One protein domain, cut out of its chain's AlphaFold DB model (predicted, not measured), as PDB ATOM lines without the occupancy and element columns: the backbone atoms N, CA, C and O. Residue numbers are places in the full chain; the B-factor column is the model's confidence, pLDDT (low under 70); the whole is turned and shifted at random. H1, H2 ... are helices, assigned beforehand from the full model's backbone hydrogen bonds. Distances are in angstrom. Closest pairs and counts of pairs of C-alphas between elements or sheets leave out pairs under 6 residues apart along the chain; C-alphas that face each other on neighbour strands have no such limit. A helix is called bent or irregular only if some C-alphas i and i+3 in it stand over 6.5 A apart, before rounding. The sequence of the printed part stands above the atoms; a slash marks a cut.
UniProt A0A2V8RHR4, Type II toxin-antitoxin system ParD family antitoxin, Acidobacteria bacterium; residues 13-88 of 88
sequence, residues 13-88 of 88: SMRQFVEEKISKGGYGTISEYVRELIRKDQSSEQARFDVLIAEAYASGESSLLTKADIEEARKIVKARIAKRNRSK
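AT A GLANCE: This is residues 13 to 88 of the 88 residues of the protein "Type II toxin-antitoxin system ParD family antitoxin" of Acidobacteria bacterium (UniProt A0A2V8RHR4). The model is an open three-sided bracket: the long helix H2 is its crossbar, the short helix H1 packs across the first end of H2, and H3 makes an arm beyond the other end, reached by a short link. H1 and H3 lie to the same side of the crossbar, and the space between them is empty. The printed part has 76 residues with three named helices, H1, H2 and H3 in that order along the chain, and no named strand; the class is all helix. The whole is extended, with a radius of gyration of the C-alphas of 22.8 A, and its outline is flat, with spans of 59 by 38 by 18 A.

HOW THE PARTS SIT: Start at Ser 13, where H1, residues 13 to 25, begins. Go on past a tight link of 4 residues and you reach H2, residues 30 to 58. H1 and H2 touch, with residues 18 to 22 of H1 alone and residues 30 to 33 of H2 alone. Look there for their closest C-alphas, those of Val 18 and Ile 30, 6.9 A apart. Their lines are about perpendicular, at 87 degrees, and their centres are 23.4 A apart. After H2 a short link of 8 residues leads to H3, residues 67 to 86. H3 touches no helix: it is apart from H2 and apart from H1. In the backbones of H1, H2 and H3, every O i to N i+4 pair is within hydrogen-bond range.

IN THESE COORDINATES: Find C-alpha 13 at (15.045, 45.822, -12.468); from there H1 runs 17.9 A to C-alpha 25. Next find C-alpha 30 at (20.624, 42.688, 0.198), where H2 begins; it is the longest helix, with 29 residues, and runs 42.1 A to C-alpha 58, mostly by falling y. H3 begins at C-alpha 67 and runs 29.2 A to C-alpha 86 at (21.709, 11.123, -39.978). No helix is bent.

THE WHOLE: Look at Ser 23 and Ala 68 for the two C-alphas farthest apart, 60.4 A. The C-alphas of the first and last printed residues, Ser 13 and Lys 88, are 40.3 A apart, and Lys 88 is the chain's last residue. Residues 37 to 88 stand free, of which 37 to 58 belong to H2 and 67 to 86 belong to H3. The printed part has no cut and no long link. The mean pLDDT of the printed part is 90.0; residue 25 and residues 87 to 88 are under 70.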
ATOM      1  N   SER A  13      16.112  46.828 -12.566       95.19
ATOM      2  CA  SER A  13      15.045  45.822 -12.468       95.19
ATOM      3  C   SER A  13      15.374  44.705 -11.471       95.19
ATOM      4  O   SER A  13      14.507  44.262 -10.720       95.19
ATOM      5  N   MET A  14      16.636  44.270 -11.418       92.31
ATOM      6  CA  MET A  14      17.088  43.266 -10.456       92.31
ATOM      7  C   MET A  14      17.168  43.845  -9.044       92.31
ATOM      8  O   MET A  14      16.816  43.149  -8.093       92.31
ATOM      9  N   ARG A  15      17.586  45.110  -8.892       90.19
ATOM     10  CA  ARG A  15      17.587  45.788  -7.587       90.19
ATOM     11  C   ARG A  15      16.172  45.856  -7.008       90.19
ATOM     12  O   ARG A  15      15.977  45.400  -5.885       90.19
ATOM     13  N   GLN A  16      15.199  46.332  -7.787       91.75
ATOM     14  CA  GLN A  16      13.798  46.437  -7.353       91.75
ATOM     15  C   GLN A  16      13.224  45.085  -6.923       91.75
ATOM     16  O   GLN A  16      12.589  44.978  -5.876       91.75
ATOM     17  N   PHE A  17      13.504  44.029  -7.691       90.25
ATOM     18  CA  PHE A  17      13.084  42.677  -7.331       90.25
ATOM     19  C   PHE A  17      13.661  42.229  -5.979       90.25
ATOM     20  O   PHE A  17      12.950  41.652  -5.157       90.25
ATOM     21  N   VAL A  18      14.948  42.489  -5.729       89.31
ATOM     22  CA  VAL A  18      15.589  42.121  -4.459       89.31
ATOM     23  C   VAL A  18      15.038  42.953  -3.298       89.31
ATOM     24  O   VAL A  18      14.777  42.401  -2.233       89.31
ATOM     25  N   GLU A  19      14.805  44.248  -3.491       88.06
ATOM     26  CA  GLU A  19      14.186  45.121  -2.483       88.06
ATOM     27  C   GLU A  19      12.775  44.648  -2.104       88.06
ATOM     28  O   GLU A  19      12.424  44.615  -0.924       88.06
ATOM     29  N   GLU A  20      11.985  44.191  -3.077       88.94
ATOM     30  CA  GLU A  20      10.674  43.584  -2.831       88.94
ATOM     31  C   GLU A  20      10.783  42.262  -2.052       88.94
ATOM     32  O   GLU A  20       9.964  41.970  -1.176       88.94
ATOM     33  N   LYS A  21      11.815  41.455  -2.324       86.06
ATOM     34  CA  LYS A  21      12.086  40.230  -1.556       86.06
ATOM     35  C   LYS A  21      12.484  40.522  -0.117       86.06
ATOM     36  O   LYS A  21      12.069  39.785   0.770       86.06
ATOM     37  N   ILE A  22      13.244  41.584   0.121       87.69
ATOM     38  CA  ILE A  22      13.635  42.013   1.468       87.69
ATOM     39  C   ILE A  22      12.407  42.517   2.230       87.69
ATOM     40  O   ILE A  22      12.151  42.052   3.337       87.69
ATOM     41  N   SER A  23      11.594  43.385   1.615       83.38
ATOM     42  CA  SER A  23      10.410  43.963   2.269       83.38
ATOM     43  C   SER A  23       9.339  42.927   2.620       83.38
ATOM     44  O   SER A  23       8.661  43.065   3.636       83.38
ATOM     45  N   LYS A  24       9.203  41.868   1.810       79.81
ATOM     46  CA  LYS A  24       8.237  40.778   2.035       79.81
ATOM     47  C   LYS A  24       8.801  39.588   2.818       79.81
ATOM     48  O   LYS A  24       8.023  38.787   3.325       79.81
ATOM     49  N   GLY A  25      10.123  39.421   2.850       65.50
ATOM     50  CA  GLY A  25      10.776  38.135   3.127       65.50
ATOM     51  C   GLY A  25      11.550  38.028   4.437       65.50
ATOM     52  O   GLY A  25      12.233  37.031   4.631       65.50
ATOM     53  N   GLY A  26      11.478  39.015   5.333       74.50
ATOM     54  CA  GLY A  26      12.148  38.950   6.640       74.50
ATOM     55  C   GLY A  26      13.678  39.059   6.595       74.50
ATOM     56  O   GLY A  26      14.322  38.937   7.633       74.50
ATOM     57  N   TYR A  27      14.267  39.314   5.423       82.38
ATOM     58  CA  TYR A  27      15.689  39.624   5.285       82.38
ATOM     59  C   TYR A  27      15.953  41.075   5.708       82.38
ATOM     60  O   TYR A  27      15.177  41.967   5.374       82.38
ATOM     61  N   GLY A  28      17.055  41.335   6.409       80.25
ATOM     62  CA  GLY A  28      17.431  42.678   6.859       80.25
ATOM     63  C   GLY A  28      18.246  43.472   5.836       80.25
ATOM     64  O   GLY A  28      18.290  44.698   5.904       80.25
ATOM     65  N   THR A  29      18.915  42.802   4.886       87.56
ATOM     66  CA  THR A  29      19.767  43.453   3.869       87.56
ATOM     67  C   THR A  29      19.852  42.662   2.559       87.56
ATOM     68  O   THR A  29      19.656  41.446   2.529       87.56
ATOM     69  N   ILE A  30      20.273  43.333   1.479       87.25
ATOM     70  CA  ILE A  30      20.624  42.688   0.198       87.25
ATOM     71  C   ILE A  30      21.727  41.644   0.397       87.25
ATOM     72  O   ILE A  30      21.631  40.533  -0.119       87.25
ATOM     73  N   SER A  31      22.759  41.962   1.182       88.56
ATOM     74  CA  SER A  31      23.870  41.043   1.452       88.56
ATOM     75  C   SER A  31      23.434  39.781   2.197       88.56
ATOM     76  O   SER A  31      24.062  38.734   2.062       88.56
ATOM     77  N   GLU A  32      22.390  39.850   3.019       88.38
ATOM     78  CA  GLU A  32      21.806  38.670   3.654       88.38
ATOM     79  C   GLU A  32      21.065  37.796   2.645       88.38
ATOM     80  O   GLU A  32      21.369  36.607   2.551       88.38
ATOM     81  N   TYR A  33      20.199  38.401   1.831       89.06
ATOM     82  CA  TYR A  33      19.485  37.697   0.768       89.06
ATOM     83  C   TYR A  33      20.445  37.000  -0.210       89.06
ATOM     84  O   TYR A  33      20.285  35.823  -0.522       89.06
ATOM     85  N   VAL A  34      21.505  37.689  -0.641       89.75
ATOM     86  CA  VAL A  34      22.516  37.116  -1.545       89.75
ATOM     87  C   VAL A  34      23.278  35.961  -0.887       89.75
ATOM     88  O   VAL A  34      23.507  34.942  -1.533       89.75
ATOM     89  N   ARG A  35      23.644  36.065   0.399       90.25
ATOM     90  CA  ARG A  35      24.311  34.963   1.118       90.25
ATOM     91  C   ARG A  35      23.422  33.724   1.215       90.25
ATOM     92  O   ARG A  35      23.919  32.614   1.063       90.25
ATOM     93  N   GLU A  36      22.130  33.907   1.456       91.12
ATOM     94  CA  GLU A  36      21.141  32.826   1.448       91.12
ATOM     95  C   GLU A  36      21.009  32.166   0.075       91.12
ATOM     96  O   GLU A  36      21.067  30.940  -0.017       91.12
ATOM     97  N   LEU A  37      20.922  32.957  -0.999       91.62
ATOM     98  CA  LEU A  37      20.898  32.421  -2.362       91.62
ATOM     99  C   LEU A  37      22.135  31.573  -2.664       91.62
ATOM    100  O   LEU A  37      21.991  30.473  -3.189       91.62
ATOM    101  N   ILE A  38      23.326  32.039  -2.277       92.50
ATOM    102  CA  ILE A  38      24.574  31.286  -2.463       92.50
ATOM    103  C   ILE A  38      24.540  29.967  -1.681       92.50
ATOM    104  O   ILE A  38      24.899  28.928  -2.226       92.50
ATOM    105  N   ARG A  39      24.081  29.965  -0.422       93.69
ATOM    106  CA  ARG A  39      23.970  28.720   0.363       93.69
ATOM    107  C   ARG A  39      22.983  27.739  -0.254       93.69
ATOM    108  O   ARG A  39      23.242  26.539  -0.262       93.69
ATOM    109  N   LYS A  40      21.855  28.235  -0.764       93.06
ATOM    110  CA  LYS A  40      20.854  27.400  -1.435       93.06
ATOM    111  C   LYS A  40      21.402  26.796  -2.725       93.06
ATOM    112  O   LYS A  40      21.135  25.627  -2.998       93.06
ATOM    113  N   ASP A  41      22.157  27.576  -3.488       94.06
ATOM    114  CA  ASP A  41      22.831  27.118  -4.701       94.06
ATOM    115  C   ASP A  41      23.842  26.012  -4.370       94.06
ATOM    116  O   ASP A  41      23.689  24.886  -4.838       94.06
ATOM    117  N   GLN A  42      24.741  26.262  -3.411       92.31
ATOM    118  CA  GLN A  42      25.696  25.266  -2.906       92.31
ATOM    119  C   GLN A  42      25.010  23.988  -2.411       92.31
ATOM    120  O   GLN A  42      25.439  22.883  -2.729       92.31
ATOM    121  N   SER A  43      23.925  24.120  -1.645       94.44
ATOM    122  CA  SER A  43      23.163  22.966  -1.160       94.44
ATOM    123  C   SER A  43      22.514  22.183  -2.298       94.44
ATOM    124  O   SER A  43      22.405  20.963  -2.202       94.44
ATOM    125  N   SER A  44      22.057  22.861  -3.352       92.81
ATOM    126  CA  SER A  44      21.436  22.214  -4.510       92.81
ATOM    127  C   SER A  44      22.478  21.481  -5.353       92.81
ATOM    128  O   SER A  44      22.230  20.362  -5.801       92.81
ATOM    129  N   GLU A  45      23.661  22.075  -5.530       90.81
ATOM    130  CA  GLU A  45      24.802  21.414  -6.167       90.81
ATOM    131  C   GLU A  45      25.249  20.183  -5.375       90.81
ATOM    132  O   GLU A  45      25.407  19.110  -5.960       90.81
ATOM    133  N   GLN A  46      25.372  20.306  -4.050       92.38
ATOM    134  CA  GLN A  46      25.739  19.189  -3.182       92.38
ATOM    135  C   GLN A  46      24.708  18.059  -3.260       92.38
ATOM    136  O   GLN A  46      25.079  16.916  -3.503       92.38
ATOM    137  N   ALA A  47      23.415  18.376  -3.158       92.88
ATOM    138  CA  ALA A  47      22.353  17.377  -3.259       92.88
ATOM    139  C   ALA A  47      22.378  16.646  -4.611       92.88
ATOM    140  O   ALA A  47      22.176  15.433  -4.674       92.88
ATOM    141  N   ARG A  48      22.667  17.359  -5.706       93.06
ATOM    142  CA  ARG A  48      22.835  16.743  -7.026       93.06
ATOM    143  C   ARG A  48      24.038  15.799  -7.062       93.06
ATOM    144  O   ARG A  48      23.938  14.727  -7.656       93.06
ATOM    145  N   PHE A  49      25.155  16.185  -6.453       94.44
ATOM    146  CA  PHE A  49      26.322  15.314  -6.320       94.44
ATOM    147  C   PHE A  49      26.003  14.056  -5.509       94.44
ATOM    148  O   PHE A  49      26.349  12.960  -5.944       94.44
ATOM    149  N   ASP A  50      25.295  14.197  -4.392       94.31
ATOM    150  CA  ASP A  50      24.926  13.075  -3.528       94.31
ATOM    151  C   ASP A  50      24.040  12.063  -4.272       94.31
ATOM    152  O   ASP A  50      24.253  10.855  -4.168       94.31
ATOM    153  N   VAL A  51      23.099  12.545  -5.096       95.44
ATOM    154  CA  VAL A  51      22.276  11.688  -5.967       95.44
ATOM    155  C   VAL A  51      23.139  10.919  -6.969       95.44
ATOM    156  O   VAL A  51      22.989   9.706  -7.083       95.44
ATOM    157  N   LEU A  52      24.074  11.584  -7.654       95.75
ATOM    158  CA  LEU A  52      24.965  10.919  -8.616       95.75
ATOM    159  C   LEU A  52      25.853   9.863  -7.946       95.75
ATOM    160  O   LEU A  52      26.117   8.811  -8.528       95.75
ATOM    161  N   ILE A  53      26.308  10.122  -6.719       94.31
ATOM    162  CA  ILE A  53      27.075   9.151  -5.934       94.31
ATOM    163  C   ILE A  53      26.194   7.953  -5.562       94.31
ATOM    164  O   ILE A  53      26.625   6.813  -5.725       94.31
ATOM    165  N   ALA A  54      24.962   8.183  -5.103       94.62
ATOM    166  CA  ALA A  54      24.026   7.107  -4.785       94.62
ATOM    167  C   ALA A  54      23.706   6.243  -6.018       94.62
ATOM    168  O   ALA A  54      23.723   5.015  -5.928       94.62
ATOM    169  N   GLU A  55      23.488   6.867  -7.180       95.12
ATOM    170  CA  GLU A  55      23.324   6.167  -8.459       95.12
ATOM    171  C   GLU A  55      24.565   5.336  -8.814       95.12
ATOM    172  O   GLU A  55      24.431   4.185  -9.226       95.12
ATOM    173  N   ALA A  56      25.771   5.874  -8.605       92.00
ATOM    174  CA  ALA A  56      27.014   5.146  -8.840       92.00
ATOM    175  C   ALA A  56      27.136   3.907  -7.935       92.00
ATOM    176  O   ALA A  56      27.446   2.827  -8.436       92.00
ATOM    177  N   TYR A  57      26.826   4.015  -6.638       93.00
ATOM    178  CA  TYR A  57      26.813   2.858  -5.729       93.00
ATOM    179  C   TYR A  57      25.753   1.818  -6.107       93.00
ATOM    180  O   TYR A  57      25.989   0.620  -5.969       93.00
ATOM    181  N   ALA A  58      24.597   2.259  -6.608       94.12
ATOM    182  CA  ALA A  58      23.544   1.363  -7.079       94.12
ATOM    183  C   ALA A  58      23.851   0.722  -8.445       94.12
ATOM    184  O   ALA A  58      23.202  -0.255  -8.815       94.12
ATOM    185  N   SER A  59      24.827   1.246  -9.200       92.00
ATOM    186  CA  SER A  59      25.127   0.806 -10.573       92.00
ATOM    187  C   SER A  59      25.850  -0.543 -10.675       92.00
ATOM    188  O   SER A  59      26.042  -1.051 -11.780       92.00
ATOM    189  N   GLY A  60      26.189  -1.152  -9.537       89.94
ATOM    190  CA  GLY A  60      26.816  -2.465  -9.460       89.94
ATOM    191  C   GLY A  60      28.279  -2.398  -9.037       89.94
ATOM    192  O   GLY A  60      28.760  -1.388  -8.525       89.94
ATOM    193  N   GLU A  61      28.983  -3.512  -9.200       90.06
ATOM    194  CA  GLU A  61      30.352  -3.647  -8.711       90.06
ATOM    195  C   GLU A  61      31.338  -2.875  -9.597       90.06
ATOM    196  O   GLU A  61      31.288  -2.941 -10.827       90.06
ATOM    197  N   SER A  62      32.242  -2.121  -8.970       88.19
ATOM    198  CA  SER A  62      33.251  -1.354  -9.697       88.19
ATOM    199  C   SER A  62      34.310  -2.287 -10.286       88.19
ATOM    200  O   SER A  62      34.899  -3.098  -9.575       88.19
ATOM    201  N   SER A  63      34.589  -2.140 -11.582       88.94
ATOM    202  CA  SER A  63      35.685  -2.825 -12.266       88.94
ATOM    203  C   SER A  63      36.831  -1.865 -12.585       88.94
ATOM    204  O   SER A  63      36.642  -0.656 -12.737       88.94
ATOM    205  N   LEU A  64      38.045  -2.404 -12.728       93.44
ATOM    206  CA  LEU A  64      39.196  -1.618 -13.169       93.44
ATOM    207  C   LEU A  64      38.974  -1.102 -14.592       93.44
ATOM    208  O   LEU A  64      38.643  -1.872 -15.489       93.44
ATOM    209  N   LEU A  65      39.213   0.192 -14.798       92.56
ATOM    210  CA  LEU A  65      39.142   0.801 -16.120       92.56
ATOM    211  C   LEU A  65      40.383   0.426 -16.940       92.56
ATOM    212  O   LEU A  65      41.503   0.831 -16.620       92.56
ATOM    213  N   THR A  66      40.183  -0.314 -18.024       96.00
ATOM    214  CA  THR A  66      41.242  -0.711 -18.954       96.00
ATOM    215  C   THR A  66      41.272   0.182 -20.199       96.00
ATOM    216  O   THR A  66      40.347   0.938 -20.501       96.00
ATOM    217  N   LYS A  67      42.355   0.085 -20.985       95.00
ATOM    218  CA  LYS A  67      42.439   0.773 -22.285       95.00
ATOM    219  C   LYS A  67      41.362   0.289 -23.266       95.00
ATOM    220  O   LYS A  67      40.871   1.101 -24.046       95.00
ATOM    221  N   ALA A  68      41.000  -0.994 -23.212       94.44
ATOM    222  CA  ALA A  68      39.980  -1.577 -24.077       94.44
ATOM    223  C   ALA A  68      38.595  -0.974 -23.788       94.44
ATOM    224  O   ALA A  68      37.920  -0.552 -24.727       94.44
ATOM    225  N   ASP A  69      38.241  -0.807 -22.509       93.31
ATOM    226  CA  ASP A  69      36.971  -0.192 -22.092       93.31
ATOM    227  C   ASP A  69      36.844   1.245 -22.619       93.31
ATOM    228  O   ASP A  69      35.800   1.662 -23.128       93.31
ATOM    229  N   ILE A  70      37.939   2.012 -22.564       94.31
ATOM    230  CA  ILE A  70      37.981   3.389 -23.078       94.31
ATOM    231  C   ILE A  70      37.811   3.411 -24.603       94.31
ATOM    232  O   ILE A  70      37.115   4.278 -25.145       94.31
ATOM    233  N   GLU A  71      38.454   2.492 -25.326       96.25
ATOM    234  CA  GLU A  71      38.309   2.394 -26.780       96.25
ATOM    235  C   GLU A  71      36.894   1.993 -27.194       96.25
ATOM    236  O   GLU A  71      36.343   2.573 -28.137       96.25
ATOM    237  N   GLU A  72      36.283   1.054 -26.479       94.81
ATOM    238  CA  GLU A  72      34.901   0.647 -26.695       94.81
ATOM    239  C   GLU A  72      33.928   1.802 -26.431       94.81
ATOM    240  O   GLU A  72      33.130   2.150 -27.309       94.81
ATOM    241  N   ALA A  73      34.068   2.498 -25.299       93.38
ATOM    242  CA  ALA A  73      33.266   3.675 -24.978       93.38
ATOM    243  C   ALA A  73      33.355   4.748 -26.081       93.38
ATOM    244  O   ALA A  73      32.342   5.310 -26.512       93.38
ATOM    245  N   ARG A  74      34.557   4.996 -26.624       95.50
ATOM    246  CA  ARG A  74      34.754   5.929 -27.749       95.50
ATOM    247  C   ARG A  74      34.036   5.478 -29.020       95.50
ATOM    248  O   ARG A  74      33.479   6.327 -29.723       95.50
ATOM    249  N   LYS A  75      34.036   4.177 -29.336       96.25
ATOM    250  CA  LYS A  75      33.291   3.629 -30.486       96.25
ATOM    251  C   LYS A  75      31.788   3.841 -30.310       96.25
ATOM    252  O   LYS A  75      31.144   4.342 -31.233       96.25
ATOM    253  N   ILE A  76      31.256   3.553 -29.118       95.06
ATOM    254  CA  ILE A  76      29.837   3.750 -28.783       95.06
ATOM    255  C   ILE A  76      29.439   5.216 -28.981       95.06
ATOM    256  O   ILE A  76      28.463   5.507 -29.679       95.06
ATOM    257  N   VAL A  77      30.210   6.156 -28.425       95.75
ATOM    258  CA  VAL A  77      29.927   7.596 -28.543       95.75
ATOM    259  C   VAL A  77      29.949   8.050 -30.006       95.75
ATOM    260  O   VAL A  77      29.008   8.710 -30.452       95.75
ATOM    261  N   LYS A  78      30.969   7.656 -30.783       94.88
ATOM    262  CA  LYS A  78      31.063   7.988 -32.217       94.88
ATOM    263  C   LYS A  78      29.856   7.474 -33.007       94.88
ATOM    264  O   LYS A  78      29.284   8.228 -33.794       94.88
ATOM    265  N   ALA A  79      29.436   6.233 -32.766       93.69
ATOM    266  CA  ALA A  79      28.262   5.653 -33.417       93.69
ATOM    267  C   ALA A  79      26.974   6.420 -33.067       93.69
ATOM    268  O   ALA A  79      26.154   6.705 -33.943       93.69
ATOM    269  N   ARG A  80      26.818   6.825 -31.800       92.94
ATOM    270  CA  ARG A  80      25.657   7.591 -31.318       92.94
ATOM    271  C   ARG A  80      25.578   8.978 -31.961       92.94
ATOM    272  O   ARG A  80      24.501   9.393 -32.388       92.94
ATOM    273  N   ILE A  81      26.717   9.662 -32.093       94.00
ATOM    274  CA  ILE A  81      26.817  10.961 -32.778       94.00
ATOM    275  C   ILE A  81      26.484  10.816 -34.269       94.00
ATOM    276  O   ILE A  81      25.674  11.583 -34.788       94.00
ATOM    277  N   ALA A  82      27.043   9.807 -34.946       92.50
ATOM    278  CA  ALA A  82      26.763   9.551 -36.358       92.50
ATOM    279  C   ALA A  82      25.272   9.266 -36.612       92.50
ATOM    280  O   ALA A  82      24.700   9.794 -37.564       92.50
ATOM    281  N   LYS A  83      24.614   8.497 -35.730       90.88
ATOM    282  CA  LYS A  83      23.166   8.235 -35.799       90.88
ATOM    283  C   LYS A  83      22.341   9.514 -35.624       90.88
ATOM    284  O   LYS A  83      21.393   9.725 -36.372       90.88
ATOM    285  N   ARG A  84      22.720  10.387 -34.683       88.88
ATOM    286  CA  ARG A  84      22.039  11.675 -34.454       88.88
ATOM    287  C   ARG A  84      22.148  12.612 -35.659       88.88
ATOM    288  O   ARG A  84      21.179  13.285 -35.982       88.88
ATOM    289  N   ASN A  85      23.299  12.630 -36.330       84.00
ATOM    290  CA  ASN A  85      23.528  13.484 -37.498       84.00
ATOM    291  C   ASN A  85      22.828  12.985 -38.770       84.00
ATOM    292  O   ASN A  85      22.580  13.787 -39.653       84.00
ATOM    293  N   ARG A  86      22.502  11.688 -38.866       76.81
ATOM    294  CA  ARG A  86      21.709  11.123 -39.978       76.81
ATOM    295  C   ARG A  86      20.197  11.320 -39.823       76.81
ATOM    296  O   ARG A  86      19.463  11.070 -40.769       76.81
ATOM    297  N   SER A  87      19.738  11.683 -38.625       69.62
ATOM    298  CA  SER A  87      18.324  11.924 -38.303       69.62
ATOM    299  C   SER A  87      17.943  13.413 -38.347       69.62
ATOM    300  O   SER A  87      16.818  13.755 -37.981       69.62
ATOM    301  N   LYS A  88      18.884  14.281 -38.724       53.56
ATOM    302  CA  LYS A  88      18.671  15.692 -39.053       53.56
ATOM    303  C   LYS A  88      18.749  15.848 -40.562       53.56
ATOM    304  O   LYS A  88      18.032  16.734 -41.065       53.56
TER     305      LYS A  88